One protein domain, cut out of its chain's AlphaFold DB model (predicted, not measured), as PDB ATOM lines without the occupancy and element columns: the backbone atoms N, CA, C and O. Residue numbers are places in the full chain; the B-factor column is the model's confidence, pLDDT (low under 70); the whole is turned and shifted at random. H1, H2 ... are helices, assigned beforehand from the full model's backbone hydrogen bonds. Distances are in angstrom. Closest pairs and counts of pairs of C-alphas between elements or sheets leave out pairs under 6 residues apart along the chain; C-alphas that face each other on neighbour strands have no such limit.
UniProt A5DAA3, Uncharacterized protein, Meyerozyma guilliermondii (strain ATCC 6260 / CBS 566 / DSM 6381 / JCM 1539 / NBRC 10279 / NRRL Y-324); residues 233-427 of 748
ATOM      1  N   ILE A 233      -5.627  58.982  -5.492       91.50
ATOM      2  CA  ILE A 233      -5.892  58.215  -6.718       91.50
ATOM      3  C   ILE A 233      -7.148  58.687  -7.462       91.50
ATOM      4  O   ILE A 233      -7.240  58.505  -8.671       91.50
ATOM      5  N   MET A 234      -8.107  59.300  -6.761       91.69
ATOM      6  CA  MET A 234      -9.351  59.807  -7.346       91.69
ATOM      7  C   MET A 234      -9.143  61.109  -8.136       91.69
ATOM      8  O   MET A 234     -10.010  61.484  -8.921       91.69
ATOM      9  N   ASN A 235      -7.991  61.775  -7.978       90.38
ATOM     10  CA  ASN A 235      -7.651  63.006  -8.695       90.38
ATOM     11  C   ASN A 235      -7.300  62.787 -10.178       90.38
ATOM     12  O   ASN A 235      -7.201  63.767 -10.913       90.38
ATOM     13  N   SER A 236      -7.110  61.545 -10.644       88.25
ATOM     14  CA  SER A 236      -6.910  61.261 -12.070       88.25
ATOM     15  C   SER A 236      -7.589  59.964 -12.507       88.25
ATOM     16  O   SER A 236      -7.577  58.949 -11.809       88.25
ATOM     17  N   ILE A 237      -8.154  59.969 -13.718       87.25
ATOM     18  CA  ILE A 237      -8.765  58.769 -14.304       87.25
ATOM     19  C   ILE A 237      -7.734  57.654 -14.550       87.25
ATOM     20  O   ILE A 237      -8.076  56.477 -14.499       87.25
ATOM     21  N   GLU A 238      -6.462  58.004 -14.755       89.50
ATOM     22  CA  GLU A 238      -5.358  57.052 -14.914       89.50
ATOM     23  C   GLU A 238      -5.102  56.250 -13.628       89.50
ATOM     24  O   GLU A 238      -4.989  55.024 -13.680       89.50
ATOM     25  N   SER A 239      -5.082  56.915 -12.469       90.81
ATOM     26  CA  SER A 239      -4.920  56.254 -11.171       90.81
ATOM     27  C   SER A 239      -6.154  55.424 -10.802       90.81
ATOM     28  O   SER A 239      -6.010  54.261 -10.424       90.81
ATOM     29  N   VAL A 240      -7.374  55.936 -11.026       91.00
ATOM     30  CA  VAL A 240      -8.607  55.136 -10.863       91.00
ATOM     31  C   VAL A 240      -8.601  53.898 -11.778       91.00
ATOM     32  O   VAL A 240      -8.985  52.813 -11.341       91.00
ATOM     33  N   ASN A 241      -8.102  54.008 -13.013       90.94
ATOM     34  CA  ASN A 241      -7.977  52.869 -13.931       90.94
ATOM     35  C   ASN A 241      -6.952  51.813 -13.481       90.94
ATOM     36  O   ASN A 241      -7.102  50.649 -13.848       90.94
ATOM     37  N   ARG A 242      -5.936  52.183 -12.687       91.31
ATOM     38  CA  ARG A 242      -4.972  51.235 -12.094       91.31
ATOM     39  C   ARG A 242      -5.482  50.579 -10.809       91.31
ATOM     40  O   ARG A 242      -5.151  49.427 -10.554       91.31
ATOM     41  N   SER A 243      -6.266  51.299 -10.004       91.25
ATOM     42  CA  SER A 243      -6.619  50.889  -8.634       91.25
ATOM     43  C   SER A 243      -8.015  50.272  -8.459       91.25
ATOM     44  O   SER A 243      -8.337  49.816  -7.362       91.25
ATOM     45  N   PHE A 244      -8.873  50.250  -9.488       90.06
ATOM     46  CA  PHE A 244     -10.232  49.695  -9.381       90.06
ATOM     47  C   PHE A 244     -10.484  48.493 -10.291       90.06
ATOM     48  O   PHE A 244     -10.213  48.528 -11.487       90.06
ATOM     49  N   LEU A 245     -11.158  47.472  -9.746       87.56
ATOM     50  CA  LEU A 245     -11.665  46.319 -10.509       87.56
ATOM     51  C   LEU A 245     -12.862  46.676 -11.414       87.56
ATOM     52  O   LEU A 245     -13.285  45.874 -12.244       87.56
ATOM     53  N   ASN A 246     -13.447  47.866 -11.244       86.12
ATOM     54  CA  ASN A 246     -14.325  48.494 -12.233       86.12
ATOM     55  C   ASN A 246     -14.271  50.032 -12.104       86.12
ATOM     56  O   ASN A 246     -15.096  50.607 -11.383       86.12
ATOM     57  N   PRO A 247     -13.355  50.709 -12.819       86.56
ATOM     58  CA  PRO A 247     -13.207  52.168 -12.788       86.56
ATOM     59  C   PRO A 247     -14.498  52.919 -13.150       86.56
ATOM     60  O   PRO A 247     -14.838  53.932 -12.537       86.56
ATOM     61  N   ALA A 248     -15.288  52.373 -14.084       85.69
ATOM     62  CA  ALA A 248     -16.535  52.981 -14.540       85.69
ATOM     63  C   ALA A 248     -17.606  53.096 -13.435       85.69
ATOM     64  O   ALA A 248     -18.537  53.889 -13.574       85.69
ATOM     65  N   PHE A 249     -17.481  52.359 -12.322       83.12
ATOM     66  CA  PHE A 249     -18.385  52.528 -11.184       83.12
ATOM     67  C   PHE A 249     -18.240  53.907 -10.526       83.12
ATOM     68  O   PHE A 249     -19.251  54.485 -10.138       83.12
ATOM     69  N   GLN A 250     -17.029  54.469 -10.430       85.44
ATOM     70  CA  GLN A 250     -16.844  55.783  -9.798       85.44
ATOM     71  C   GLN A 250     -17.471  56.903 -10.638       85.44
ATOM     72  O   GLN A 250     -18.180  57.754 -10.105       85.44
ATOM     73  N   ILE A 251     -17.339  56.812 -11.966       85.69
ATOM     74  CA  ILE A 251     -18.043  57.689 -12.914       85.69
ATOM     75  C   ILE A 251     -19.565  57.591 -12.717       85.69
ATOM     76  O   ILE A 251     -20.263  58.601 -12.625       85.69
ATOM     77  N   GLN A 252     -20.101  56.372 -12.592       85.19
ATOM     78  CA  GLN A 252     -21.526  56.173 -12.314       85.19
ATOM     79  C   GLN A 252     -21.945  56.720 -10.939       85.19
ATOM     80  O   GLN A 252     -23.026  57.294 -10.832       85.19
ATOM     81  N   ARG A 253     -21.116  56.578  -9.895       86.56
ATOM     82  CA  ARG A 253     -21.380  57.079  -8.533       86.56
ATOM     83  C   ARG A 253     -21.545  58.599  -8.527       86.56
ATOM     84  O   ARG A 253     -22.557  59.082  -8.019       86.56
ATOM     85  N   TYR A 254     -20.630  59.331  -9.163       89.06
ATOM     86  CA  TYR A 254     -20.721  60.788  -9.273       89.06
ATOM     87  C   TYR A 254     -21.877  61.246 -10.179       89.06
ATOM     88  O   TYR A 254     -22.663  62.106  -9.780       89.06
ATOM     89  N   GLN A 255     -22.080  60.619 -11.347       87.62
ATOM     90  CA  GLN A 255     -23.232  60.926 -12.214       87.62
ATOM     91  C   GLN A 255     -24.581  60.695 -11.512       87.62
ATOM     92  O   GLN A 255     -25.501  61.499 -11.659       87.62
ATOM     93  N   ASN A 256     -24.700  59.618 -10.729       85.81
ATOM     94  CA  ASN A 256     -25.893  59.334  -9.934       85.81
ATOM     95  C   ASN A 256     -26.098  60.407  -8.851       85.81
ATOM     96  O   ASN A 256     -27.186  60.973  -8.771       85.81
ATOM     97  N   PHE A 257     -25.055  60.743  -8.080       88.94
ATOM     98  CA  PHE A 257     -25.088  61.825  -7.088       88.94
ATOM     99  C   PHE A 257     -25.565  63.158  -7.694       88.94
ATOM    100  O   PHE A 257     -26.454  63.802  -7.136       88.94
ATOM    101  N   ILE A 258     -25.049  63.529  -8.870       89.50
ATOM    102  CA  ILE A 258     -25.439  64.740  -9.604       89.50
ATOM    103  C   ILE A 258     -26.932  64.748  -9.965       89.50
ATOM    104  O   ILE A 258     -27.615  65.745  -9.722       89.50
ATOM    105  N   GLU A 259     -27.473  63.651 -10.500       86.44
ATOM    106  CA  GLU A 259     -28.909  63.570 -10.811       86.44
ATOM    107  C   GLU A 259     -29.762  63.583  -9.524       86.44
ATOM    108  O   GLU A 259     -30.811  64.222  -9.491       86.44
ATOM    109  N   PHE A 260     -29.294  62.980  -8.422       83.00
ATOM    110  CA  PHE A 260     -29.983  63.070  -7.128       83.00
ATOM    111  C   PHE A 260     -29.937  64.477  -6.523       83.00
ATOM    112  O   PHE A 260     -30.849  64.834  -5.772       83.00
ATOM    113  N   LEU A 261     -28.900  65.270  -6.801       85.75
ATOM    114  CA  LEU A 261     -28.801  66.653  -6.340       85.75
ATOM    115  C   LEU A 261     -29.759  67.569  -7.121       85.75
ATOM    116  O   LEU A 261     -30.407  68.411  -6.508       85.75
ATOM    117  N   LYS A 262     -29.951  67.341  -8.430       85.88
ATOM    118  CA  LYS A 262     -30.988  68.028  -9.233       85.88
ATOM    119  C   LYS A 262     -32.412  67.789  -8.707       85.88
ATOM    120  O   LYS A 262     -33.242  68.690  -8.789       85.88
ATOM    121  N   ASP A 263     -32.678  66.605  -8.154       80.44
ATOM    122  CA  ASP A 263     -33.969  66.222  -7.559       80.44
ATOM    123  C   ASP A 263     -34.197  66.780  -6.127       80.44
ATOM    124  O   ASP A 263     -35.234  66.498  -5.522       80.44
ATOM    125  N   HIS A 264     -33.254  67.535  -5.539       80.94
ATOM    126  CA  HIS A 264     -33.357  68.029  -4.155       80.94
ATOM    127  C   HIS A 264     -34.130  69.357  -4.034       80.94
ATOM    128  O   HIS A 264     -33.793  70.353  -4.677       80.94
ATOM    129  N   HIS A 265     -35.117  69.400  -3.129       79.62
ATOM    130  CA  HIS A 265     -35.817  70.616  -2.720       79.62
ATOM    131  C   HIS A 265     -35.422  71.086  -1.306       79.62
ATOM    132  O   HIS A 265     -35.308  70.300  -0.366       79.62
ATOM    133  N   VAL A 266     -35.314  72.404  -1.115       75.06
ATOM    134  CA  VAL A 266     -34.789  73.070   0.103       75.06
ATOM    135  C   VAL A 266     -35.650  72.842   1.370       75.06
ATOM    136  O   VAL A 266     -35.258  73.200   2.484       75.06
ATOM    137  N   SER A 267     -36.824  72.218   1.234       81.12
ATOM    138  CA  SER A 267     -37.694  71.790   2.342       81.12
ATOM    139  C   SER A 267     -37.716  70.272   2.588       81.12
ATOM    140  O   SER A 267     -38.400  69.840   3.514       81.12
ATOM    141  N   ASP A 268     -36.979  69.462   1.816       82.25
ATOM    142  CA  ASP A 268     -36.937  67.998   1.975       82.25
ATOM    143  C   ASP A 268     -36.609  67.533   3.411       82.25
ATOM    144  O   ASP A 268     -37.269  66.595   3.866       82.25
ATOM    145  N   PRO A 269     -35.673  68.173   4.156       84.19
ATOM    146  CA  PRO A 269     -35.401  67.859   5.562       84.19
ATOM    147  C   PRO A 269     -36.644  67.836   6.447       84.19
ATOM    148  O   PRO A 269     -36.769  66.948   7.278       84.19
ATOM    149  N   VAL A 270     -37.579  68.766   6.248       86.19
ATOM    150  CA  VAL A 270     -38.795  68.866   7.067       86.19
ATOM    151  C   VAL A 270     -39.923  68.031   6.458       86.19
ATOM    152  O   VAL A 270     -40.575  67.260   7.154       86.19
ATOM    153  N   ASN A 271     -40.121  68.123   5.141       86.19
ATOM    154  CA  ASN A 271     -41.263  67.516   4.450       86.19
ATOM    155  C   ASN A 271     -41.236  65.978   4.410       86.19
ATOM    156  O   ASN A 271     -42.282  65.366   4.194       86.19
ATOM    157  N   PHE A 272     -40.066  65.350   4.579       85.31
ATOM    158  CA  PHE A 272     -39.907  63.892   4.514       85.31
ATOM    159  C   PHE A 272     -39.372  63.261   5.809       85.31
ATOM    160  O   PHE A 272     -38.987  62.093   5.779       85.31
ATOM    161  N   ALA A 273     -39.385  63.982   6.935       87.62
ATOM    162  CA  ALA A 273     -38.829  63.513   8.208       87.62
ATOM    163  C   ALA A 273     -39.441  62.187   8.687       87.62
ATOM    164  O   ALA A 273     -38.732  61.184   8.763       87.62
ATOM    165  N   SER A 274     -40.764  62.136   8.866       86.75
ATOM    166  CA  SER A 274     -41.514  60.914   9.194       86.75
ATOM    167  C   SER A 274     -41.190  59.732   8.276       86.75
ATOM    168  O   SER A 274     -40.968  58.609   8.729       86.75
ATOM    169  N   VAL A 275     -41.088  59.990   6.964       86.62
ATOM    170  CA  VAL A 275     -40.749  58.960   5.972       86.62
ATOM    171  C   VAL A 275     -39.333  58.443   6.217       86.62
ATOM    172  O   VAL A 275     -39.142  57.238   6.316       86.62
ATOM    173  N   ARG A 276     -38.346  59.331   6.363       87.38
ATOM    174  CA  ARG A 276     -36.931  58.966   6.526       87.38
ATOM    175  C   ARG A 276     -36.651  58.275   7.861       87.38
ATOM    176  O   ARG A 276     -35.893  57.309   7.871       87.38
ATOM    177  N   ASN A 277     -37.326  58.679   8.938       86.25
ATOM    178  CA  ASN A 277     -37.325  57.953  10.212       86.25
ATOM    179  C   ASN A 277     -37.888  56.545  10.078       86.25
ATOM    180  O   ASN A 277     -37.291  55.598  10.587       86.25
ATOM    181  N   HIS A 278     -39.009  56.388   9.375       86.12
ATOM    182  CA  HIS A 278     -39.588  55.072   9.139       86.12
ATOM    183  C   HIS A 278     -38.652  54.179   8.307       86.12
ATOM    184  O   HIS A 278     -38.499  53.002   8.623       86.12
ATOM    185  N   CYS A 279     -37.959  54.733   7.305       85.31
ATOM    186  CA  CYS A 279     -36.938  54.017   6.533       85.31
ATOM    187  C   CYS A 279     -35.756  53.562   7.405       85.31
ATOM    188  O   CYS A 279     -35.362  52.402   7.329       85.31
ATOM    189  N   LEU A 280     -35.217  54.451   8.249       87.75
ATOM    190  CA  LEU A 280     -34.097  54.155   9.149       87.75
ATOM    191  C   LEU A 280     -34.476  53.125  10.223       87.75
ATOM    192  O   LEU A 280     -33.760  52.151  10.429       87.75
ATOM    193  N   SER A 281     -35.638  53.291  10.855       86.31
ATOM    194  CA  SER A 281     -36.128  52.370  11.891       86.31
ATOM    195  C   SER A 281     -36.497  51.005  11.289       86.31
ATOM    196  O   SER A 281     -36.248  49.967  11.899       86.31
ATOM    197  N   LYS A 282     -36.996  50.968  10.038       84.88
ATOM    198  CA  LYS A 282     -37.136  49.710   9.292       84.88
ATOM    199  C   LYS A 282     -35.776  49.077   9.004       84.88
ATOM    200  O   LYS A 282     -35.636  47.887   9.242       84.88
ATOM    201  N   PHE A 283     -34.797  49.832   8.506       85.62
ATOM    202  CA  PHE A 283     -33.451  49.316   8.240       85.62
ATOM    203  C   PHE A 283     -32.853  48.643   9.489       85.62
ATOM    204  O   PHE A 283     -32.465  47.479   9.428       85.62
ATOM    205  N   ILE A 284     -32.898  49.340  10.630       86.94
ATOM    206  CA  ILE A 284     -32.479  48.844  11.950       86.94
ATOM    207  C   ILE A 284     -33.189  47.527  12.304       86.94
ATOM    208  O   ILE A 284     -32.539  46.538  12.647       86.94
ATOM    209  N   LYS A 285     -34.519  47.479  12.153       85.44
ATOM    210  CA  LYS A 285     -35.307  46.277  12.446       85.44
ATOM    211  C   LYS A 285     -34.926  45.089  11.558       85.44
ATOM    212  O   LYS A 285     -34.696  44.005  12.086       85.44
ATOM    213  N   GLU A 286     -34.850  45.270  10.241       84.12
ATOM    214  CA  GLU A 286     -34.497  44.185   9.308       84.12
ATOM    215  C   GLU A 286     -33.069  43.670   9.553       84.12
ATOM    216  O   GLU A 286     -32.832  42.469   9.468       84.12
ATOM    217  N   HIS A 287     -32.135  44.559   9.917       86.69
ATOM    218  CA  HIS A 287     -30.775  44.172  10.300       86.69
ATOM    219  C   HIS A 287     -30.766  43.335  11.583       86.69
ATOM    220  O   HIS A 287     -30.170  42.264  11.596       86.69
ATOM    221  N   SER A 288     -31.486  43.756  12.631       85.56
ATOM    222  CA  SER A 288     -31.589  42.980  13.882       85.56
ATOM    223  C   SER A 288     -32.159  41.568  13.658       85.56
ATOM    224  O   SER A 288     -31.651  40.601  14.210       85.56
ATOM    225  N   ILE A 289     -33.148  41.427  12.766       83.88
ATOM    226  CA  ILE A 289     -33.733  40.131  12.395       83.88
ATOM    227  C   ILE A 289     -32.713  39.270  11.626       83.88
ATOM    228  O   ILE A 289     -32.640  38.061  11.831       83.88
ATOM    229  N   ALA A 290     -31.887  39.880  10.769       84.50
ATOM    230  CA  ALA A 290     -30.815  39.175  10.066       84.50
ATOM    231  C   ALA A 290     -29.669  38.722  10.996       84.50
ATOM    232  O   ALA A 290     -29.069  37.679  10.727       84.50
ATOM    233  N   VAL A 291     -29.407  39.452  12.089       85.38
ATOM    234  CA  VAL A 291     -28.512  39.029  13.182       85.38
ATOM    235  C   VAL A 291     -29.096  37.808  13.901       85.38
ATOM    236  O   VAL A 291     -28.411  36.791  14.021       85.38
ATOM    237  N   ASP A 292     -30.371  37.858  14.302       83.00
ATOM    238  CA  ASP A 292     -31.051  36.740  14.974       83.00
ATOM    239  C   ASP A 292     -31.028  35.461  14.106       83.00
ATOM    240  O   ASP A 292     -30.623  34.394  14.575       83.00
ATOM    241  N   TRP A 293     -31.345  35.575  12.807       79.94
ATOM    242  CA  TRP A 293     -31.260  34.469  11.836       79.94
ATOM    243  C   TRP A 293     -29.843  33.920  11.628       79.94
ATOM    244  O   TRP A 293     -29.688  32.745  11.284       79.94
ATOM    245  N   HIS A 294     -28.807  34.753  11.779       78.75
ATOM    246  CA  HIS A 294     -27.423  34.297  11.663       78.75
ATOM    247  C   HIS A 294     -27.007  33.455  12.874       78.75
ATOM    248  O   HIS A 294     -26.301  32.463  12.704       78.75
ATOM    249  N   HIS A 295     -27.484  33.805  14.071       79.00
ATOM    250  CA  HIS A 295     -27.225  33.042  15.290       79.00
ATOM    251  C   HIS A 295     -28.074  31.763  15.397       79.00
ATOM    252  O   HIS A 295     -27.579  30.757  15.904       79.00
ATOM    253  N   SER A 296     -29.320  31.760  14.903       71.88
ATOM    254  CA  SER A 296     -30.221  30.596  15.010       71.88
ATOM    255  C   SER A 296     -30.026  29.518  13.932       71.88
ATOM    256  O   SER A 296     -30.575  28.426  14.059       71.88
ATOM    257  N   ASN A 297     -29.262  29.799  12.866       63.88
ATOM    258  CA  ASN A 297     -29.179  29.002  11.625       63.88
ATOM    259  C   ASN A 297     -30.515  28.823  10.858       63.88
ATOM    260  O   ASN A 297     -30.543  28.159   9.819       63.88
ATOM    261  N   GLU A 298     -31.615  29.452  11.284       56.78
ATOM    262  CA  GLU A 298     -32.943  29.300  10.660       56.78
ATOM    263  C   GLU A 298     -33.064  29.956   9.274       56.78
ATOM    264  O   GLU A 298     -34.056  29.744   8.573       56.78
ATOM    265  N   ALA A 299     -32.044  30.704   8.837       54.66
ATOM    266  CA  ALA A 299     -31.970  31.348   7.522       54.66
ATOM    267  C   ALA A 299     -32.182  30.390   6.325       54.66
ATOM    268  O   ALA A 299     -32.492  30.830   5.221       54.66
ATOM    269  N   GLN A 300     -32.058  29.072   6.515       54.66
ATOM    270  CA  GLN A 300     -32.330  28.091   5.457       54.66
ATOM    271  C   GLN A 300     -33.832  27.895   5.157       54.66
ATOM    272  O   GLN A 300     -34.179  27.385   4.091       54.66
ATOM    273  N   ASN A 301     -34.728  28.314   6.061       56.47
ATOM    274  CA  ASN A 301     -36.164  28.013   5.981       56.47
ATOM    275  C   ASN A 301     -36.995  29.052   5.201       56.47
ATOM    276  O   ASN A 301     -38.115  28.747   4.789       56.47
ATOM    277  N   PHE A 302     -36.475  30.261   4.968       60.47
ATOM    278  CA  PHE A 302     -37.225  31.358   4.342       60.47
ATOM    279  C   PHE A 302     -36.817  31.570   2.875       60.47
ATOM    280  O   PHE A 302     -35.735  32.068   2.569       60.47
ATOM    281  N   ARG A 303     -37.714  31.203   1.950       64.31
ATOM    282  CA  ARG A 303     -37.533  31.338   0.492       64.31
ATOM    283  C   ARG A 303     -38.322  32.513  -0.082       64.31
ATOM    284  O   ARG A 303     -39.256  32.323  -0.855       64.31
ATOM    285  N   ASP A 304     -37.954  33.732   0.284       74.94
ATOM    286  CA  ASP A 304     -38.557  34.924  -0.307       74.94
ATOM    287  C   ASP A 304     -37.509  36.005  -0.618       74.94
ATOM    288  O   ASP A 304     -36.395  36.016  -0.092       74.94
ATOM    289  N   MET A 305     -37.859  36.914  -1.532       77.38
ATOM    290  CA  MET A 305     -36.962  37.988  -1.971       77.38
ATOM    291  C   MET A 305     -36.617  38.952  -0.823       77.38
ATOM    292  O   MET A 305     -35.555  39.571  -0.845       77.38
ATOM    293  N   HIS A 306     -37.498  39.099   0.174       77.38
ATOM    294  CA  HIS A 306     -37.278  39.970   1.326       77.38
ATOM    295  C   HIS A 306     -36.189  39.415   2.252       77.38
ATOM    296  O   HIS A 306     -35.241  40.133   2.568       77.38
ATOM    297  N   HIS A 307     -36.272  38.136   2.624       79.81
ATOM    298  CA  HIS A 307     -35.269  37.456   3.443       79.81
ATOM    299  C   HIS A 307     -33.859  37.581   2.840       79.81
ATOM    300  O   HIS A 307     -32.925  37.986   3.535       79.81
ATOM    301  N   TYR A 308     -33.707  37.332   1.533       79.62
ATOM    302  CA  TYR A 308     -32.403  37.434   0.869       79.62
ATOM    303  C   TYR A 308     -31.863  38.869   0.773       79.62
ATOM    304  O   TYR A 308     -30.650  39.050   0.845       79.62
ATOM    305  N   GLU A 309     -32.717  39.892   0.669       81.19
ATOM    306  CA  GLU A 309     -32.267  41.291   0.711       81.19
ATOM    307  C   GLU A 309     -31.816  41.728   2.113       81.19
ATOM    308  O   GLU A 309     -30.787  42.395   2.240       81.19
ATOM    309  N   ALA A 310     -32.536  41.319   3.164       82.06
ATOM    310  CA  ALA A 310     -32.151  41.591   4.549       82.06
ATOM    311  C   ALA A 310     -30.846  40.864   4.926       82.06
ATOM    312  O   ALA A 310     -29.909  41.491   5.424       82.06
ATOM    313  N   HIS A 311     -30.735  39.568   4.604       83.69
ATOM    314  CA  HIS A 311     -29.514  38.803   4.854       83.69
ATOM    315  C   HIS A 311     -28.324  39.337   4.038       83.69
ATOM    316  O   HIS A 311     -27.219  39.445   4.568       83.69
ATOM    317  N   LEU A 312     -28.532  39.761   2.783       85.12
ATOM    318  CA  LEU A 312     -27.483  40.429   2.010       85.12
ATOM    319  C   LEU A 312     -27.028  41.736   2.679       85.12
ATOM    320  O   LEU A 312     -25.828  41.969   2.770       85.12
ATOM    321  N   SER A 313     -27.950  42.568   3.175       85.25
ATOM    322  CA  SER A 313     -27.607  43.821   3.870       85.25
ATOM    323  C   SER A 313     -26.692  43.589   5.078       85.25
ATOM    324  O   SER A 313     -25.674  44.269   5.218       85.25
ATOM    325  N   PHE A 314     -27.005  42.581   5.895       87.38
ATOM    326  CA  PHE A 314     -26.172  42.150   7.019       87.38
ATOM    327  C   PHE A 314     -24.763  41.715   6.566       87.38
ATOM    328  O   PHE A 314     -23.758  42.206   7.085       87.38
ATOM    329  N   GLN A 315     -24.666  40.868   5.534       86.56
ATOM    330  CA  GLN A 315     -23.370  40.406   5.013       86.56
ATOM    331  C   GLN A 315     -22.532  41.543   4.394       86.56
ATOM    332  O   GLN A 315     -21.309  41.560   4.537       86.56
ATOM    333  N   LEU A 316     -23.163  42.530   3.746       87.69
ATOM    334  CA  LEU A 316     -22.473  43.697   3.177       87.69
ATOM    335  C   LEU A 316     -21.896  44.627   4.260       87.69
ATOM    336  O   LEU A 316     -20.805  45.173   4.077       87.69
ATOM    337  N   LEU A 317     -22.564  44.762   5.411       87.50
ATOM    338  CA  LEU A 317     -22.007  45.463   6.574       87.50
ATOM    339  C   LEU A 317     -20.830  44.704   7.198       87.50
ATOM    340  O   LEU A 317     -19.789  45.302   7.481       87.50
ATOM    341  N   ARG A 318     -20.919  43.374   7.316       86.94
ATOM    342  CA  ARG A 318     -19.773  42.553   7.743       86.94
ATOM    343  C   ARG A 318     -18.582  42.676   6.789       86.94
ATOM    344  O   ARG A 318     -17.446  42.746   7.253       86.94
ATOM    345  N   ALA A 319     -18.822  42.805   5.483       89.19
ATOM    346  CA  ALA A 319     -17.770  43.090   4.507       89.19
ATOM    347  C   ALA A 319     -17.112  44.472   4.711       89.19
ATOM    348  O   ALA A 319     -15.890  44.570   4.608       89.19
ATOM    349  N   ARG A 320     -17.871  45.524   5.066       89.62
ATOM    350  CA  ARG A 320     -17.298  46.831   5.467       89.62
ATOM    351  C   ARG A 320     -16.402  46.700   6.703       89.62
ATOM    352  O   ARG A 320     -15.305  47.254   6.717       89.62
ATOM    353  N   ASN A 321     -16.810  45.913   7.699       88.44
ATOM    354  CA  ASN A 321     -15.998  45.660   8.896       88.44
ATOM    355  C   ASN A 321     -14.728  44.847   8.601       88.44
ATOM    356  O   ASN A 321     -13.664  45.164   9.135       88.44
ATOM    357  N   LEU A 322     -14.789  43.868   7.695       89.88
ATOM    358  CA  LEU A 322     -13.599  43.160   7.217       89.88
ATOM    359  C   LEU A 322     -12.635  44.108   6.479       89.88
ATOM    360  O   LEU A 322     -11.441  44.108   6.768       89.88
ATOM    361  N   VAL A 323     -13.153  44.980   5.606       91.31
ATOM    362  CA  VAL A 323     -12.371  46.024   4.918       91.31
ATOM    363  C   VAL A 323     -11.709  46.994   5.909       91.31
ATOM    364  O   VAL A 323     -10.525  47.294   5.752       91.31
ATOM    365  N   ARG A 324     -12.409  47.426   6.973       89.44
ATOM    366  CA  ARG A 324     -11.812  48.220   8.070       89.44
ATOM    367  C   ARG A 324     -10.630  47.498   8.719       89.44
ATOM    368  O   ARG A 324      -9.593  48.117   8.935       89.44
ATOM    369  N   ARG A 325     -10.762  46.197   9.016       88.81
ATOM    370  CA  ARG A 325      -9.684  45.394   9.622       88.81
ATOM    371  C   ARG A 325      -8.465  45.264   8.702       88.81
ATOM    372  O   ARG A 325      -7.351  45.451   9.179       88.81
ATOM    373  N   ILE A 326      -8.678  45.016   7.407       89.69
ATOM    374  CA  ILE A 326      -7.602  44.937   6.402       89.69
ATOM    375  C   ILE A 326      -6.848  46.269   6.316       89.69
ATOM    376  O   ILE A 326      -5.625  46.292   6.409       89.69
ATOM    377  N   LEU A 327      -7.569  47.388   6.192       88.94
ATOM    378  CA  LEU A 327      -6.955  48.716   6.104       88.94
ATOM    379  C   LEU A 327      -6.180  49.085   7.378       88.94
ATOM    380  O   LEU A 327      -5.080  49.623   7.273       88.94
ATOM    381  N   ARG A 328      -6.706  48.751   8.567       86.38
ATOM    382  CA  ARG A 328      -5.995  48.936   9.845       86.38
ATOM    383  C   ARG A 328      -4.686  48.144   9.899       86.38
ATOM    384  O   ARG A 328      -3.698  48.696  10.365       86.38
ATOM    385  N   GLN A 329      -4.654  46.902   9.406       85.94
ATOM    386  CA  GLN A 329      -3.408  46.129   9.327       85.94
ATOM    387  C   GLN A 329      -2.428  46.755   8.324       85.94
ATOM    388  O   GLN A 329      -1.328  47.136   8.707       85.94
ATOM    389  N   VAL A 330      -2.838  46.925   7.063       86.00
ATOM    390  CA  VAL A 330      -1.944  47.383   5.983       86.00
ATOM    391  C   VAL A 330      -1.382  48.789   6.246       86.00
ATOM    392  O   VAL A 330      -0.261  49.084   5.849       86.00
ATOM    393  N   THR A 331      -2.116  49.655   6.954       80.88
ATOM    394  CA  THR A 331      -1.602  50.979   7.364       80.88
ATOM    395  C   THR A 331      -0.813  50.972   8.673       80.88
ATOM    396  O   THR A 331      -0.060  51.907   8.898       80.88
ATOM    397  N   ALA A 332      -0.924  49.938   9.513       79.75
ATOM    398  CA  ALA A 332      -0.009  49.729  10.640       79.75
ATOM    399  C   ALA A 332       1.320  49.071  10.209       79.75
ATOM    400  O   ALA A 332       2.309  49.155  10.934       79.75
ATOM    401  N   GLU A 333       1.346  48.428   9.038       81.88
ATOM    402  CA  GLU A 333       2.546  47.849   8.413       81.88
ATOM    403  C   GLU A 333       3.331  48.860   7.543       81.88
ATOM    404  O   GLU A 333       4.503  48.621   7.253       81.88
ATOM    405  N   ASP A 334       2.735  49.998   7.157       75.00
ATOM    406  CA  ASP A 334       3.417  51.096   6.447       75.00
ATOM    407  C   ASP A 334       4.002  52.115   7.451       75.00
ATOM    408  O   ASP A 334       3.247  52.903   8.025       75.00
ATOM    409  N   PRO A 335       5.336  52.183   7.647       68.81
ATOM    410  CA  PRO A 335       5.948  53.091   8.624       68.81
ATOM    411  C   PRO A 335       5.765  54.582   8.285       68.81
ATOM    412  O   PRO A 335       6.066  55.439   9.114       68.81
ATOM    413  N   ASN A 336       5.282  54.911   7.083       68.12
ATOM    414  CA  ASN A 336       5.094  56.284   6.621       68.12
ATOM    415  C   ASN A 336       3.674  56.821   6.881       68.12
ATOM    416  O   ASN A 336       3.430  58.002   6.636       68.12
ATOM    417  N   ARG A 337       2.730  55.993   7.356       65.81
ATOM    418  CA  ARG A 337       1.312  56.369   7.532       65.81
ATOM    419  C   ARG A 337       0.851  56.178   8.964       65.81
ATOM    420  O   ARG A 337       1.044  55.113   9.538       65.81
ATOM    421  N   SER A 338       0.171  57.177   9.526       64.81
ATOM    422  CA  SER A 338      -0.569  56.984  10.777       64.81
ATOM    423  C   SER A 338      -1.548  55.812  10.617       64.81
ATOM    424  O   SER A 338      -2.261  55.771   9.609       64.81
ATOM    425  N   PRO A 339      -1.620  54.872  11.581       64.00
ATOM    426  CA  PRO A 339      -2.487  53.703  11.465       64.00
ATOM    427  C   PRO A 339      -3.935  54.160  11.275       64.00
ATOM    428  O   PRO A 339      -4.483  54.892  12.103       64.00
ATOM    429  N   MET A 340      -4.555  53.763  10.162       65.25
ATOM    430  CA  MET A 340      -5.839  54.304   9.717       65.25
ATOM    431  C   MET A 340      -6.970  53.740  10.580       65.25
ATOM    432  O   MET A 340      -7.589  52.728  10.246       65.25
ATOM    433  N   ILE A 341      -7.251  54.394  11.710       60.84
ATOM    434  CA  ILE A 341      -8.269  53.924  12.655       60.84
ATOM    435  C   ILE A 341      -9.628  53.836  11.944       60.84
ATOM    436  O   ILE A 341     -10.283  52.800  12.011       60.84
ATOM    437  N   ASN A 342     -10.017  54.870  11.193       74.56
ATOM    438  CA  ASN A 342     -11.152  54.870  10.263       74.56
ATOM    439  C   ASN A 342     -10.924  55.919   9.165       74.56
ATOM    440  O   ASN A 342     -10.197  56.872   9.412       74.56
ATOM    441  N   CYS A 343     -11.571  55.762   8.003       88.12
ATOM    442  CA  CYS A 343     -11.760  56.806   6.987       88.12
ATOM    443  C   CYS A 343     -12.896  56.378   6.038       88.12
ATOM    444  O   CYS A 343     -12.705  55.467   5.232       88.12
ATOM    445  N   GLU A 344     -14.094  56.961   6.154       89.88
ATOM    446  CA  GLU A 344     -15.308  56.406   5.524       89.88
ATOM    447  C   GLU A 344     -15.223  56.345   3.993       89.88
ATOM    448  O   GLU A 344     -15.627  55.343   3.404       89.88
ATOM    449  N   GLU A 345     -14.633  57.346   3.332       92.06
ATOM    450  CA  GLU A 345     -14.461  57.290   1.875       92.06
ATOM    451  C   GLU A 345     -13.528  56.142   1.457       92.06
ATOM    452  O   GLU A 345     -13.865  55.398   0.535       92.06
ATOM    453  N   LEU A 346     -12.418  55.912   2.175       91.81
ATOM    454  CA  LEU A 346     -11.573  54.737   1.932       91.81
ATOM    455  C   LEU A 346     -12.352  53.438   2.175       91.81
ATOM    456  O   LEU A 346     -12.217  52.513   1.372       91.81
ATOM    457  N   ILE A 347     -13.217  53.358   3.197       91.38
ATOM    458  CA  ILE A 347     -14.079  52.179   3.398       91.38
ATOM    459  C   ILE A 347     -15.012  51.976   2.197       91.38
ATOM    460  O   ILE A 347     -15.120  50.851   1.714       91.38
ATOM    461  N   GLN A 348     -15.646  53.028   1.665       89.81
ATOM    462  CA  GLN A 348     -16.545  52.910   0.507       89.81
ATOM    463  C   GLN A 348     -15.810  52.485  -0.769       89.81
ATOM    464  O   GLN A 348     -16.240  51.529  -1.420       89.81
ATOM    465  N   LEU A 349     -14.694  53.139  -1.114       91.00
ATOM    466  CA  LEU A 349     -13.900  52.798  -2.303       91.00
ATOM    467  C   LEU A 349     -13.400  51.345  -2.246       91.00
ATOM    468  O   LEU A 349     -13.533  50.604  -3.225       91.00
ATOM    469  N   ASN A 350     -12.902  50.909  -1.085       92.25
ATOM    470  CA  ASN A 350     -12.441  49.540  -0.882       92.25
ATOM    471  C   ASN A 350     -13.584  48.523  -0.901       92.25
ATOM    472  O   ASN A 350     -13.469  47.522  -1.602       92.25
ATOM    473  N   TYR A 351     -14.705  48.783  -0.225       90.19
ATOM    474  CA  TYR A 351     -15.897  47.924  -0.239       90.19
ATOM    475  C   TYR A 351     -16.411  47.657  -1.667       90.19
ATOM    476  O   TYR A 351     -16.681  46.507  -2.020       90.19
ATOM    477  N   ILE A 352     -16.457  48.685  -2.526       85.81
ATOM    478  CA  ILE A 352     -16.849  48.557  -3.943       85.81
ATOM    479  C   ILE A 352     -15.915  47.593  -4.700       85.81
ATOM    480  O   ILE A 352     -16.385  46.747  -5.469       85.81
ATOM    481  N   ASN A 353     -14.601  47.697  -4.474       89.12
ATOM    482  CA  ASN A 353     -13.617  46.759  -5.023       89.12
ATOM    483  C   ASN A 353     -13.748  45.360  -4.396       89.12
ATOM    484  O   ASN A 353     -13.712  44.367  -5.117       89.12
ATOM    485  N   TYR A 354     -13.947  45.265  -3.081       91.62
ATOM    486  CA  TYR A 354     -13.984  44.013  -2.325       91.62
ATOM    487  C   TYR A 354     -15.149  43.107  -2.746       91.62
ATOM    488  O   TYR A 354     -14.967  41.908  -2.957       91.62
ATOM    489  N   VAL A 355     -16.333  43.689  -2.977       88.56
ATOM    490  CA  VAL A 355     -17.474  42.961  -3.554       88.56
ATOM    491  C   VAL A 355     -17.076  42.302  -4.880       88.56
ATOM    492  O   VAL A 355     -17.355  41.123  -5.080       88.56
ATOM    493  N   ARG A 356     -16.373  43.018  -5.769       87.06
ATOM    494  CA  ARG A 356     -15.925  42.481  -7.070       87.06
ATOM    495  C   ARG A 356     -14.833  41.424  -6.922       87.06
ATOM    496  O   ARG A 356     -14.932  40.377  -7.557       87.06
ATOM    497  N   TYR A 357     -13.868  41.665  -6.041       90.31
ATOM    498  CA  TYR A 357     -12.815  40.718  -5.678       90.31
ATOM    499  C   TYR A 357     -13.390  39.371  -5.193       90.31
ATOM    500  O   TYR A 357     -12.955  38.309  -5.642       90.31
ATOM    501  N   SER A 358     -14.436  39.402  -4.357       89.06
ATOM    502  CA  SER A 358     -15.085  38.188  -3.843       89.06
ATOM    503  C   SER A 358     -15.674  37.302  -4.954       89.06
ATOM    504  O   SER A 358     -15.665  36.072  -4.852       89.06
ATOM    505  N   PHE A 359     -16.119  37.894  -6.070       83.44
ATOM    506  CA  PHE A 359     -16.566  37.140  -7.245       83.44
ATOM    507  C   PHE A 359     -15.395  36.525  -8.025       83.44
ATOM    508  O   PHE A 359     -15.527  35.388  -8.472       83.44
ATOM    509  N   SER A 360     -14.247  37.210  -8.130       84.31
ATOM    510  CA  SER A 360     -13.054  36.706  -8.841       84.31
ATOM    511  C   SER A 360     -12.261  35.608  -8.119       84.31
ATOM    512  O   SER A 360     -11.481  34.914  -8.764       84.31
ATOM    513  N   LEU A 361     -12.456  35.418  -6.809       86.12
ATOM    514  CA  LEU A 361     -11.870  34.294  -6.063       86.12
ATOM    515  C   LEU A 361     -12.257  32.924  -6.672       86.12
ATOM    516  O   LEU A 361     -13.390  32.789  -7.146       86.12
ATOM    517  N   PRO A 362     -11.408  31.883  -6.590       84.00
ATOM    518  CA  PRO A 362     -11.780  30.523  -6.989       84.00
ATOM    519  C   PRO A 362     -13.000  29.991  -6.217       84.00
ATOM    520  O   PRO A 362     -13.169  30.277  -5.033       84.00
ATOM    521  N   SER A 363     -13.861  29.207  -6.872       75.56
ATOM    522  CA  SER A 363     -15.063  28.624  -6.239       75.56
ATOM    523  C   SER A 363     -14.762  27.452  -5.300       75.56
ATOM    524  O   SER A 363     -15.585  27.129  -4.449       75.56
ATOM    525  N   THR A 364     -13.602  26.817  -5.447       71.62
ATOM    526  CA  THR A 364     -13.060  25.832  -4.505       71.62
ATOM    527  C   THR A 364     -12.064  26.514  -3.570       71.62
ATOM    528  O   THR A 364     -11.356  27.438  -3.984       71.62
ATOM    529  N   LEU A 365     -11.953  26.038  -2.327       67.94
ATOM    530  CA  LEU A 365     -10.765  26.323  -1.521       67.94
ATOM    531  C   LEU A 365      -9.521  25.704  -2.196       67.94
ATOM    532  O   LEU A 365      -9.658  24.736  -2.953       67.94
ATOM    533  N   PRO A 366      -8.309  26.215  -1.914       64.19
ATOM    534  CA  PRO A 366      -7.075  25.474  -2.159       64.19
ATOM    535  C   PRO A 366      -7.078  24.125  -1.419       64.19
ATOM    536  O   PRO A 366      -7.837  23.935  -0.466       64.19
ATOM    537  N   SER A 367      -6.205  23.202  -1.831       59.06
ATOM    538  CA  SER A 367      -6.035  21.884  -1.201       59.06
ATOM    539  C   SER A 367      -5.925  21.987   0.324       59.06
ATOM    540  O   SER A 367      -5.272  22.903   0.825       59.06
ATOM    541  N   SER A 368      -6.498  21.025   1.055       57.09
ATOM    542  CA  SER A 368      -6.664  21.035   2.525       57.09
ATOM    543  C   SER A 368      -5.376  21.137   3.356       57.09
ATOM    544  O   SER A 368      -5.436  21.327   4.567       57.09
ATOM    545  N   GLU A 369      -4.212  21.024   2.722       53.22
ATOM    546  CA  GLU A 369      -2.887  21.252   3.312       53.22
ATOM    547  C   GLU A 369      -2.538  22.756   3.417       53.22
ATOM    548  O   GLU A 369      -1.691  23.155   4.218       53.22
ATOM    549  N   THR A 370      -3.223  23.611   2.648       64.56
ATOM    550  CA  THR A 370      -3.015  25.064   2.599       64.56
ATOM    551  C   THR A 370      -3.636  25.737   3.823       64.56
ATOM    552  O   THR A 370      -4.846  25.961   3.891       64.56
ATOM    553  N   ARG A 371      -2.810  26.108   4.805       71.69
ATOM    554  CA  ARG A 371      -3.261  26.869   5.983       71.69
ATOM    555  C   ARG A 371      -3.620  28.311   5.607       71.69
ATOM    556  O   ARG A 371      -2.757  29.183   5.620       71.69
ATOM    557  N   LEU A 372      -4.899  28.560   5.316       77.94
ATOM    558  CA  LEU A 372      -5.423  29.914   5.105       77.94
ATOM    559  C   LEU A 372      -5.228  30.791   6.352       77.94
ATOM    560  O   LEU A 372      -5.567  30.375   7.470       77.94
ATOM    561  N   ASN A 373      -4.752  32.021   6.141       84.25
ATOM    562  CA  ASN A 373      -4.733  33.053   7.178       84.25
ATOM    563  C   ASN A 373      -6.165  33.530   7.522       84.25
ATOM    564  O   ASN A 373      -7.143  33.108   6.899       84.25
ATOM    565  N   GLU A 374      -6.313  34.379   8.544       86.25
ATOM    566  CA  GLU A 374      -7.639  34.811   9.014       86.25
ATOM    567  C   GLU A 374      -8.445  35.548   7.929       86.25
ATOM    568  O   GLU A 374      -9.614  35.234   7.704       86.25
ATOM    569  N   PHE A 375      -7.809  36.472   7.206       86.94
ATOM    570  CA  PHE A 375      -8.453  37.255   6.149       86.94
ATOM    571  C   PHE A 375      -8.824  36.391   4.945       86.94
ATOM    572  O   PHE A 375      -9.950  36.475   4.466       86.94
ATOM    573  N   GLN A 376      -7.940  35.486   4.520       86.50
ATOM    574  CA  GLN A 376      -8.218  34.501   3.472       86.50
ATOM    575  C   GLN A 376      -9.413  33.607   3.832       86.50
ATOM    576  O   GLN A 376     -10.239  33.320   2.968       86.50
ATOM    577  N   ARG A 377      -9.558  33.205   5.103       86.50
ATOM    578  CA  ARG A 377     -10.741  32.461   5.558       86.50
ATOM    579  C   ARG A 377     -12.006  33.318   5.476       86.50
ATOM    580  O   ARG A 377     -12.967  32.899   4.839       86.50
ATOM    581  N   ALA A 378     -11.968  34.543   6.001       88.38
ATOM    582  CA  ALA A 378     -13.087  35.486   5.936       88.38
ATOM    583  C   ALA A 378     -13.486  35.857   4.487       88.38
ATOM    584  O   ALA A 378     -14.662  36.089   4.203       88.38
ATOM    585  N   HIS A 379     -12.534  35.866   3.544       89.94
ATOM    586  CA  HIS A 379     -12.804  36.017   2.112       89.94
ATOM    587  C   HIS A 379     -13.640  34.857   1.556       89.94
ATOM    588  O   HIS A 379     -14.605  35.095   0.825       89.94
ATOM    589  N   TYR A 380     -13.300  33.616   1.917       88.06
ATOM    590  CA  TYR A 380     -14.044  32.427   1.502       88.06
ATOM    591  C   TYR A 380     -15.409  32.311   2.192       88.06
ATOM    592  O   TYR A 380     -16.393  32.059   1.502       88.06
ATOM    593  N   GLU A 381     -15.507  32.588   3.495       86.88
ATOM    594  CA  GLU A 381     -16.780  32.639   4.238       86.88
ATOM    595  C   GLU A 381     -17.759  33.643   3.603       86.88
ATOM    596  O   GLU A 381     -18.917  33.321   3.317       86.88
ATOM    597  N   TYR A 382     -17.280  34.856   3.299       88.19
ATOM    598  CA  TYR A 382     -18.077  35.878   2.625       88.19
ATOM    599  C   TYR A 382     -18.460  35.463   1.192       88.19
ATOM    600  O   TYR A 382     -19.621  35.603   0.798       88.19
ATOM    601  N   LYS A 383     -17.519  34.896   0.418       88.25
ATOM    602  CA  LYS A 383     -17.793  34.361  -0.928       88.25
ATOM    603  C   LYS A 383     -18.873  33.280  -0.895       88.25
ATOM    604  O   LYS A 383     -19.751  33.279  -1.759       88.25
ATOM    605  N   GLU A 384     -18.820  32.366   0.071       86.94
ATOM    606  CA  GLU A 384     -19.800  31.293   0.215       86.94
ATOM    607  C   GLU A 384     -21.191  31.860   0.518       86.94
ATOM    608  O   GLU A 384     -22.149  31.511  -0.173       86.94
ATOM    609  N   CYS A 385     -21.299  32.806   1.458       84.69
ATOM    610  CA  CYS A 385     -22.559  33.487   1.770       84.69
ATOM    611  C   CYS A 385     -23.161  34.172   0.530       84.69
ATOM    612  O   CYS A 385     -24.324  33.943   0.193       84.69
ATOM    613  N   ILE A 386     -22.359  34.945  -0.209       86.12
ATOM    614  CA  ILE A 386     -22.789  35.602  -1.454       86.12
ATOM    615  C   ILE A 386     -23.183  34.578  -2.536       86.12
ATOM    616  O   ILE A 386     -24.159  34.792  -3.257       86.12
ATOM    617  N   SER A 387     -22.491  33.437  -2.619       85.81
ATOM    618  CA  SER A 387     -22.805  32.352  -3.563       85.81
ATOM    619  C   SER A 387     -24.086  31.594  -3.190       85.81
ATOM    620  O   SER A 387     -24.838  31.189  -4.078       85.81
ATOM    621  N   ASN A 388     -24.362  31.425  -1.893       84.38
ATOM    622  CA  ASN A 388     -25.620  30.879  -1.383       84.38
ATOM    623  C   ASN A 388     -26.792  31.795  -1.759       84.38
ATOM    624  O   ASN A 388     -27.750  31.326  -2.374       84.38
ATOM    625  N   ILE A 389     -26.677  33.104  -1.500       83.88
ATOM    626  CA  ILE A 389     -27.691  34.093  -1.902       83.88
ATOM    627  C   ILE A 389     -27.883  34.074  -3.429       83.88
ATOM    628  O   ILE A 389     -29.018  34.005  -3.896       83.88
ATOM    629  N   GLN A 390     -26.801  34.070  -4.223       84.88
ATOM    630  CA  GLN A 390     -26.896  34.016  -5.688       84.88
ATOM    631  C   GLN A 390     -27.694  32.789  -6.167       84.88
ATOM    632  O   GLN A 390     -28.644  32.955  -6.933       84.88
ATOM    633  N   ARG A 391     -27.361  31.581  -5.687       83.31
ATOM    634  CA  ARG A 391     -28.066  30.337  -6.056       83.31
ATOM    635  C   ARG A 391     -29.552  30.370  -5.685       83.31
ATOM    636  O   ARG A 391     -30.386  29.910  -6.465       83.31
ATOM    637  N   SER A 392     -29.906  30.951  -4.539       80.81
ATOM    638  CA  SER A 392     -31.311  31.106  -4.137       80.81
ATOM    639  C   SER A 392     -32.073  32.085  -5.037       80.81
ATOM    640  O   SER A 392     -33.197  31.795  -5.447       80.81
ATOM    641  N   LEU A 393     -31.452  33.204  -5.430       77.44
ATOM    642  CA  LEU A 393     -32.038  34.164  -6.376       77.44
ATOM    643  C   LEU A 393     -32.182  33.588  -7.796       77.44
ATOM    644  O   LEU A 393     -33.121  33.941  -8.509       77.44
ATOM    645  N   GLU A 394     -31.283  32.692  -8.210       79.50
ATOM    646  CA  GLU A 394     -31.410  31.906  -9.447       79.50
ATOM    647  C   GLU A 394     -32.558  30.880  -9.375       79.50
ATOM    648  O   GLU A 394     -33.198  30.612 -10.392       79.50
ATOM    649  N   SER A 395     -32.846  30.304  -8.201       78.94
ATOM    650  CA  SER A 395     -34.016  29.430  -7.998       78.94
ATOM    651  C   SER A 395     -35.316  30.230  -8.102       78.94
ATOM    652  O   SER A 395     -36.102  29.985  -9.017       78.94
ATOM    653  N   LEU A 396     -35.474  31.276  -7.276       76.75
ATOM    654  CA  LEU A 396     -36.673  32.125  -7.258       76.75
ATOM    655  C   LEU A 396     -37.018  32.685  -8.646       76.75
ATOM    656  O   LEU A 396     -38.176  32.673  -9.044       76.75
ATOM    657  N   LYS A 397     -36.023  33.123  -9.427       74.12
ATOM    658  CA  LYS A 397     -36.264  33.612 -10.794       74.12
ATOM    659  C   LYS A 397     -36.751  32.533 -11.761       74.12
ATOM    660  O   LYS A 397     -37.584  32.836 -12.610       74.12
ATOM    661  N   ARG A 398     -36.233  31.304 -11.675       74.56
ATOM    662  CA  ARG A 398     -36.701  30.192 -12.522       74.56
ATOM    663  C   ARG A 398     -38.117  29.768 -12.130       74.56
ATOM    664  O   ARG A 398     -38.924  29.499 -13.013       74.56
ATOM    665  N   GLU A 399     -38.426  29.806 -10.835       73.06
ATOM    666  CA  GLU A 399     -39.766  29.578 -10.283       73.06
ATOM    667  C   GLU A 399     -40.770  30.676 -10.714       73.06
ATOM    668  O   GLU A 399     -41.891  30.352 -11.095       73.06
ATOM    669  N   GLU A 400     -40.370  31.957 -10.746       70.06
ATOM    670  CA  GLU A 400     -41.222  33.080 -11.197       70.06
ATOM    671  C   GLU A 400     -41.434  33.150 -12.723       70.06
ATOM    672  O   GLU A 400     -42.493  33.593 -13.170       70.06
ATOM    673  N   LEU A 401     -40.424  32.799 -13.534       63.62
ATOM    674  CA  LEU A 401     -40.391  33.120 -14.976       63.62
ATOM    675  C   LEU A 401     -40.412  31.898 -15.912       63.62
ATOM    676  O   LEU A 401     -40.539  32.077 -17.123       63.62
ATOM    677  N   GLY A 402     -40.301  30.673 -15.383       56.16
ATOM    678  CA  GLY A 402     -40.502  29.422 -16.134       56.16
ATOM    679  C   GLY A 402     -39.529  29.174 -17.296       56.16
ATOM    680  O   GLY A 402     -39.845  28.402 -18.199       56.16
ATOM    681  N   SER A 403     -38.381  29.857 -17.320       51.56
ATOM    682  CA  SER A 403     -37.434  29.868 -18.441       51.56
ATOM    683  C   SER A 403     -36.027  30.268 -17.982       51.56
ATOM    684  O   SER A 403     -35.878  31.118 -17.098       51.56
ATOM    685  N   ASP A 404     -34.993  29.698 -18.609       51.50
ATOM    686  CA  ASP A 404     -33.589  30.076 -18.403       51.50
ATOM    687  C   ASP A 404     -33.284  31.439 -19.049       51.50
ATOM    688  O   ASP A 404     -32.762  31.560 -20.159       51.50
ATOM    689  N   ILE A 405     -33.620  32.510 -18.331       49.22
ATOM    690  CA  ILE A 405     -33.309  33.881 -18.742       49.22
ATOM    691  C   ILE A 405     -31.822  34.154 -18.495       49.22
ATOM    692  O   ILE A 405     -31.383  34.274 -17.353       49.22
ATOM    693  N   GLY A 406     -31.066  34.325 -19.586       50.75
ATOM    694  CA  GLY A 406     -29.599  34.451 -19.635       50.75
ATOM    695  C   GLY A 406     -28.946  35.647 -18.921       50.75
ATOM    696  O   GLY A 406     -27.815  36.006 -19.246       50.75
ATOM    697  N   THR A 407     -29.597  36.276 -17.937       53.38
ATOM    698  CA  THR A 407     -28.880  37.103 -16.958       53.38
ATOM    699  C   THR A 407     -28.124  36.188 -16.000       53.38
ATOM    700  O   THR A 407     -28.737  35.653 -15.075       53.38
ATOM    701  N   SER A 408     -26.808  36.040 -16.194       67.50
ATOM    702  CA  SER A 408     -25.920  35.370 -15.229       67.50
ATOM    703  C   SER A 408     -26.235  35.813 -13.796       67.50
ATOM    704  O   SER A 408     -26.428  37.011 -13.542       67.50
ATOM    705  N   GLY A 409     -26.280  34.868 -12.852       69.50
ATOM    706  CA  GLY A 409     -26.613  35.155 -11.458       69.50
ATOM    707  C   GLY A 409     -25.700  36.197 -10.826       69.50
ATOM    708  O   GLY A 409     -26.180  37.006 -10.036       69.50
ATOM    709  N   THR A 410     -24.441  36.297 -11.268       75.38
ATOM    710  CA  THR A 410     -23.507  37.363 -10.874       75.38
ATOM    711  C   THR A 410     -24.088  38.758 -11.145       75.38
ATOM    712  O   THR A 410     -23.982  39.648 -10.307       75.38
ATOM    713  N   GLN A 411     -24.793  38.958 -12.265       78.19
ATOM    714  CA  GLN A 411     -25.484  40.220 -12.549       78.19
ATOM    715  C   GLN A 411     -26.748  40.397 -11.692       78.19
ATOM    716  O   GLN A 411     -27.103  41.525 -11.348       78.19
ATOM    717  N   ALA A 412     -27.429  39.308 -11.321       76.50
ATOM    718  CA  ALA A 412     -28.583  39.361 -10.422       76.50
ATOM    719  C   ALA A 412     -28.176  39.810  -9.008       76.50
ATOM    720  O   ALA A 412     -28.777  40.747  -8.478       76.50
ATOM    721  N   ILE A 413     -27.124  39.212  -8.439       84.31
ATOM    722  CA  ILE A 413     -26.606  39.583  -7.119       84.31
ATOM    723  C   ILE A 413     -25.943  40.967  -7.140       84.31
ATOM    724  O   ILE A 413     -26.233  41.769  -6.261       84.31
ATOM    725  N   LEU A 414     -25.178  41.340  -8.180       83.31
ATOM    726  CA  LEU A 414     -24.639  42.705  -8.312       83.31
ATOM    727  C   LEU A 414     -25.747  43.771  -8.394       83.31
ATOM    728  O   LEU A 414     -25.613  44.842  -7.798       83.31
ATOM    729  N   ASN A 415     -26.861  43.485  -9.078       80.94
ATOM    730  CA  ASN A 415     -28.027  44.371  -9.088       80.94
ATOM    731  C   ASN A 415     -28.669  44.491  -7.691       80.94
ATOM    732  O   ASN A 415     -29.101  45.583  -7.322       80.94
ATOM    733  N   MET A 416     -28.704  43.410  -6.902       83.00
ATOM    734  CA  MET A 416     -29.217  43.439  -5.527       83.00
ATOM    735  C   MET A 416     -28.269  44.175  -4.566       83.00
ATOM    736  O   MET A 416     -28.725  45.042  -3.829       83.00
ATOM    737  N   VAL A 417     -26.953  43.938  -4.636       86.06
ATOM    738  CA  VAL A 417     -25.942  44.695  -3.869       86.06
ATOM    739  C   VAL A 417     -26.034  46.189  -4.179       86.06
ATOM    740  O   VAL A 417     -26.014  47.009  -3.262       86.06
ATOM    741  N   THR A 418     -26.197  46.554  -5.457       82.00
ATOM    742  CA  THR A 418     -26.391  47.953  -5.879       82.00
ATOM    743  C   THR A 418     -27.650  48.553  -5.249       82.00
ATOM    744  O   THR A 418     -27.618  49.682  -4.768       82.00
ATOM    745  N   LYS A 419     -28.753  47.794  -5.219       82.56
ATOM    746  CA  LYS A 419     -30.028  48.213  -4.628       82.56
ATOM    747  C   LYS A 419     -29.922  48.433  -3.114       82.56
ATOM    748  O   LYS A 419     -30.348  49.475  -2.637       82.56
ATOM    749  N   VAL A 420     -29.338  47.484  -2.380       80.19
ATOM    750  CA  VAL A 420     -29.184  47.560  -0.916       80.19
ATOM    751  C   VAL A 420     -28.210  48.677  -0.523       80.19
ATOM    752  O   VAL A 420     -28.535  49.513   0.316       80.19
ATOM    753  N   SER A 421     -27.061  48.775  -1.202       80.31
ATOM    754  CA  SER A 421     -26.066  49.838  -0.956       80.31
ATOM    755  C   SER A 421     -26.622  51.247  -1.214       80.31
ATOM    756  O   SER A 421     -26.152  52.219  -0.623       80.31
ATOM    757  N   TYR A 422     -27.627  51.379  -2.086       76.62
ATOM    758  CA  TYR A 422     -28.241  52.665  -2.407       76.62
ATOM    759  C   TYR A 422     -29.100  53.243  -1.267       76.62
ATOM    760  O   TYR A 422     -29.220  54.463  -1.157       76.62
ATOM    761  N   GLU A 423     -29.647  52.410  -0.376       71.50
ATOM    762  CA  GLU A 423     -30.433  52.919   0.755       71.50
ATOM    763  C   GLU A 423     -29.527  53.602   1.802       71.50
ATOM    764  O   GLU A 423     -29.866  54.686   2.276       71.50
ATOM    765  N   PHE A 424     -28.317  53.081   2.065       75.31
ATOM    766  CA  PHE A 424     -27.294  53.767   2.881       75.31
ATOM    767  C   PHE A 424     -26.919  55.140   2.301       75.31
ATOM    768  O   PHE A 424     -26.899  56.144   3.013       75.31
ATOM    769  N   VAL A 425     -26.699  55.200   0.983       77.25
ATOM    770  CA  VAL A 425     -26.435  56.444   0.238       77.25
ATOM    771  C   VAL A 425     -27.566  57.464   0.423       77.25
ATOM    772  O   VAL A 425     -27.300  58.658   0.570       77.25
ATOM    773  N   LEU A 426     -28.825  57.014   0.465       80.44
ATOM    774  CA  LEU A 426     -29.990  57.869   0.711       80.44
ATOM    775  C   LEU A 426     -30.143  58.322   2.172       80.44
ATOM    776  O   LEU A 426     -30.686  59.409   2.398       80.44
ATOM    777  N   LEU A 427     -29.696  57.521   3.142       86.56
ATOM    778  CA  LEU A 427     -29.657  57.898   4.557       86.56
ATOM    779  C   LEU A 427     -28.602  58.991   4.796       86.56
ATOM    780  O   LEU A 427     -28.942  60.053   5.324       86.56
TER     781      LEU A 427
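What this domain is: This is residues 233 to 427 of the 748 residues of an uncharacterized protein of Meyerozyma guilliermondii (strain ATCC 6260 / CBS 566 / DSM 6381 / JCM 1539 / NBRC 10279 / NRRL Y-324) (UniProt A5DAA3). Two long helices, H5 and H7, run side by side in opposite directions, and H6 and H8 stand steeply across one side of this pair, while H4 crosses H5 on another side. H2 and H4 reach out to a far corner by way of the tiny H3, where residues 261 to 275 stick out from the rest, and H1 comes before H2 and touches no helix. The printed part has 195 residues with eight named helices, H1 to H8 in order along the chain, and no named strand; its class is all helix. It is compact, with a radius of gyration of the C-alphas of 18.9 A and spans of 59 by 51 by 35 A.

How they stand to each other: Begin with H5, residues 305 to 332, the hub, which touches four other helices. H7, residues 374 to 401, touches it at a shallow tilt of 21 degrees, opposite ways; their closest C-alphas, of Tyr 308 and Ile 389, are 6.4 A apart. H8, residues 409 to 427, touches H5 about perpendicular, at 77 degrees, with the C-alphas of Ser 313 and Val 420 closest at 6.3 A. H8 also touches H7, where Gln 390 and Ile 413 have the closest C-alphas, 5.8 A apart. H6, residues 344 to 360, has a kink of 25 degrees near residue 353; it touches H5 at a steep tilt of 68 degrees, only just short of perpendicular, with C-alphas 320 and 351 closest at 6.0 A. H6 touches H7 with residues 358 to 359 alone, C-alphas 358 and 383 being closest at 5.5 A. H4, residues 273 to 296, touches H5 with residues 286 to 291 alone, about perpendicular at 83 degrees; look at the closest C-alphas, of Ala 290 and His 311, 5.4 A apart. H2, residues 248 to 262, is near H6 and near H1, residues 237 to 243. H3, residues 268 to 271, and H4 meet only through their link. Every O i to N i+4 pair is within hydrogen-bond range in H1, H2, H4, H5 and H7, against 11 of 13 in H6 and 13 of 15 in H8; H3 is too short for one.

Where its parts are: Find C-alpha 305 at (-36.962, 37.988, -1.971); from there H5 runs 40.8 A to C-alpha 332 at (-0.009, 49.729, 10.640). H7 is 40.6 A long, H4 34.7 A, H8 28.0 A, H6 24.5 A and H2 21.5 A. H8 ends at C-alpha 427, (-29.657, 57.898, 4.557).

The domain as a whole: The two C-alphas farthest apart, of Ser 267 and Glu 369, are 61.4 A from each other. The printed part has no cut. The links H5 to H6 and H6 to H7 are long. The mean pLDDT of the printed part is 80.9, and it is under 70 at residues 297 to 303, 335 to 341, 365 to 370 and 401 to 409.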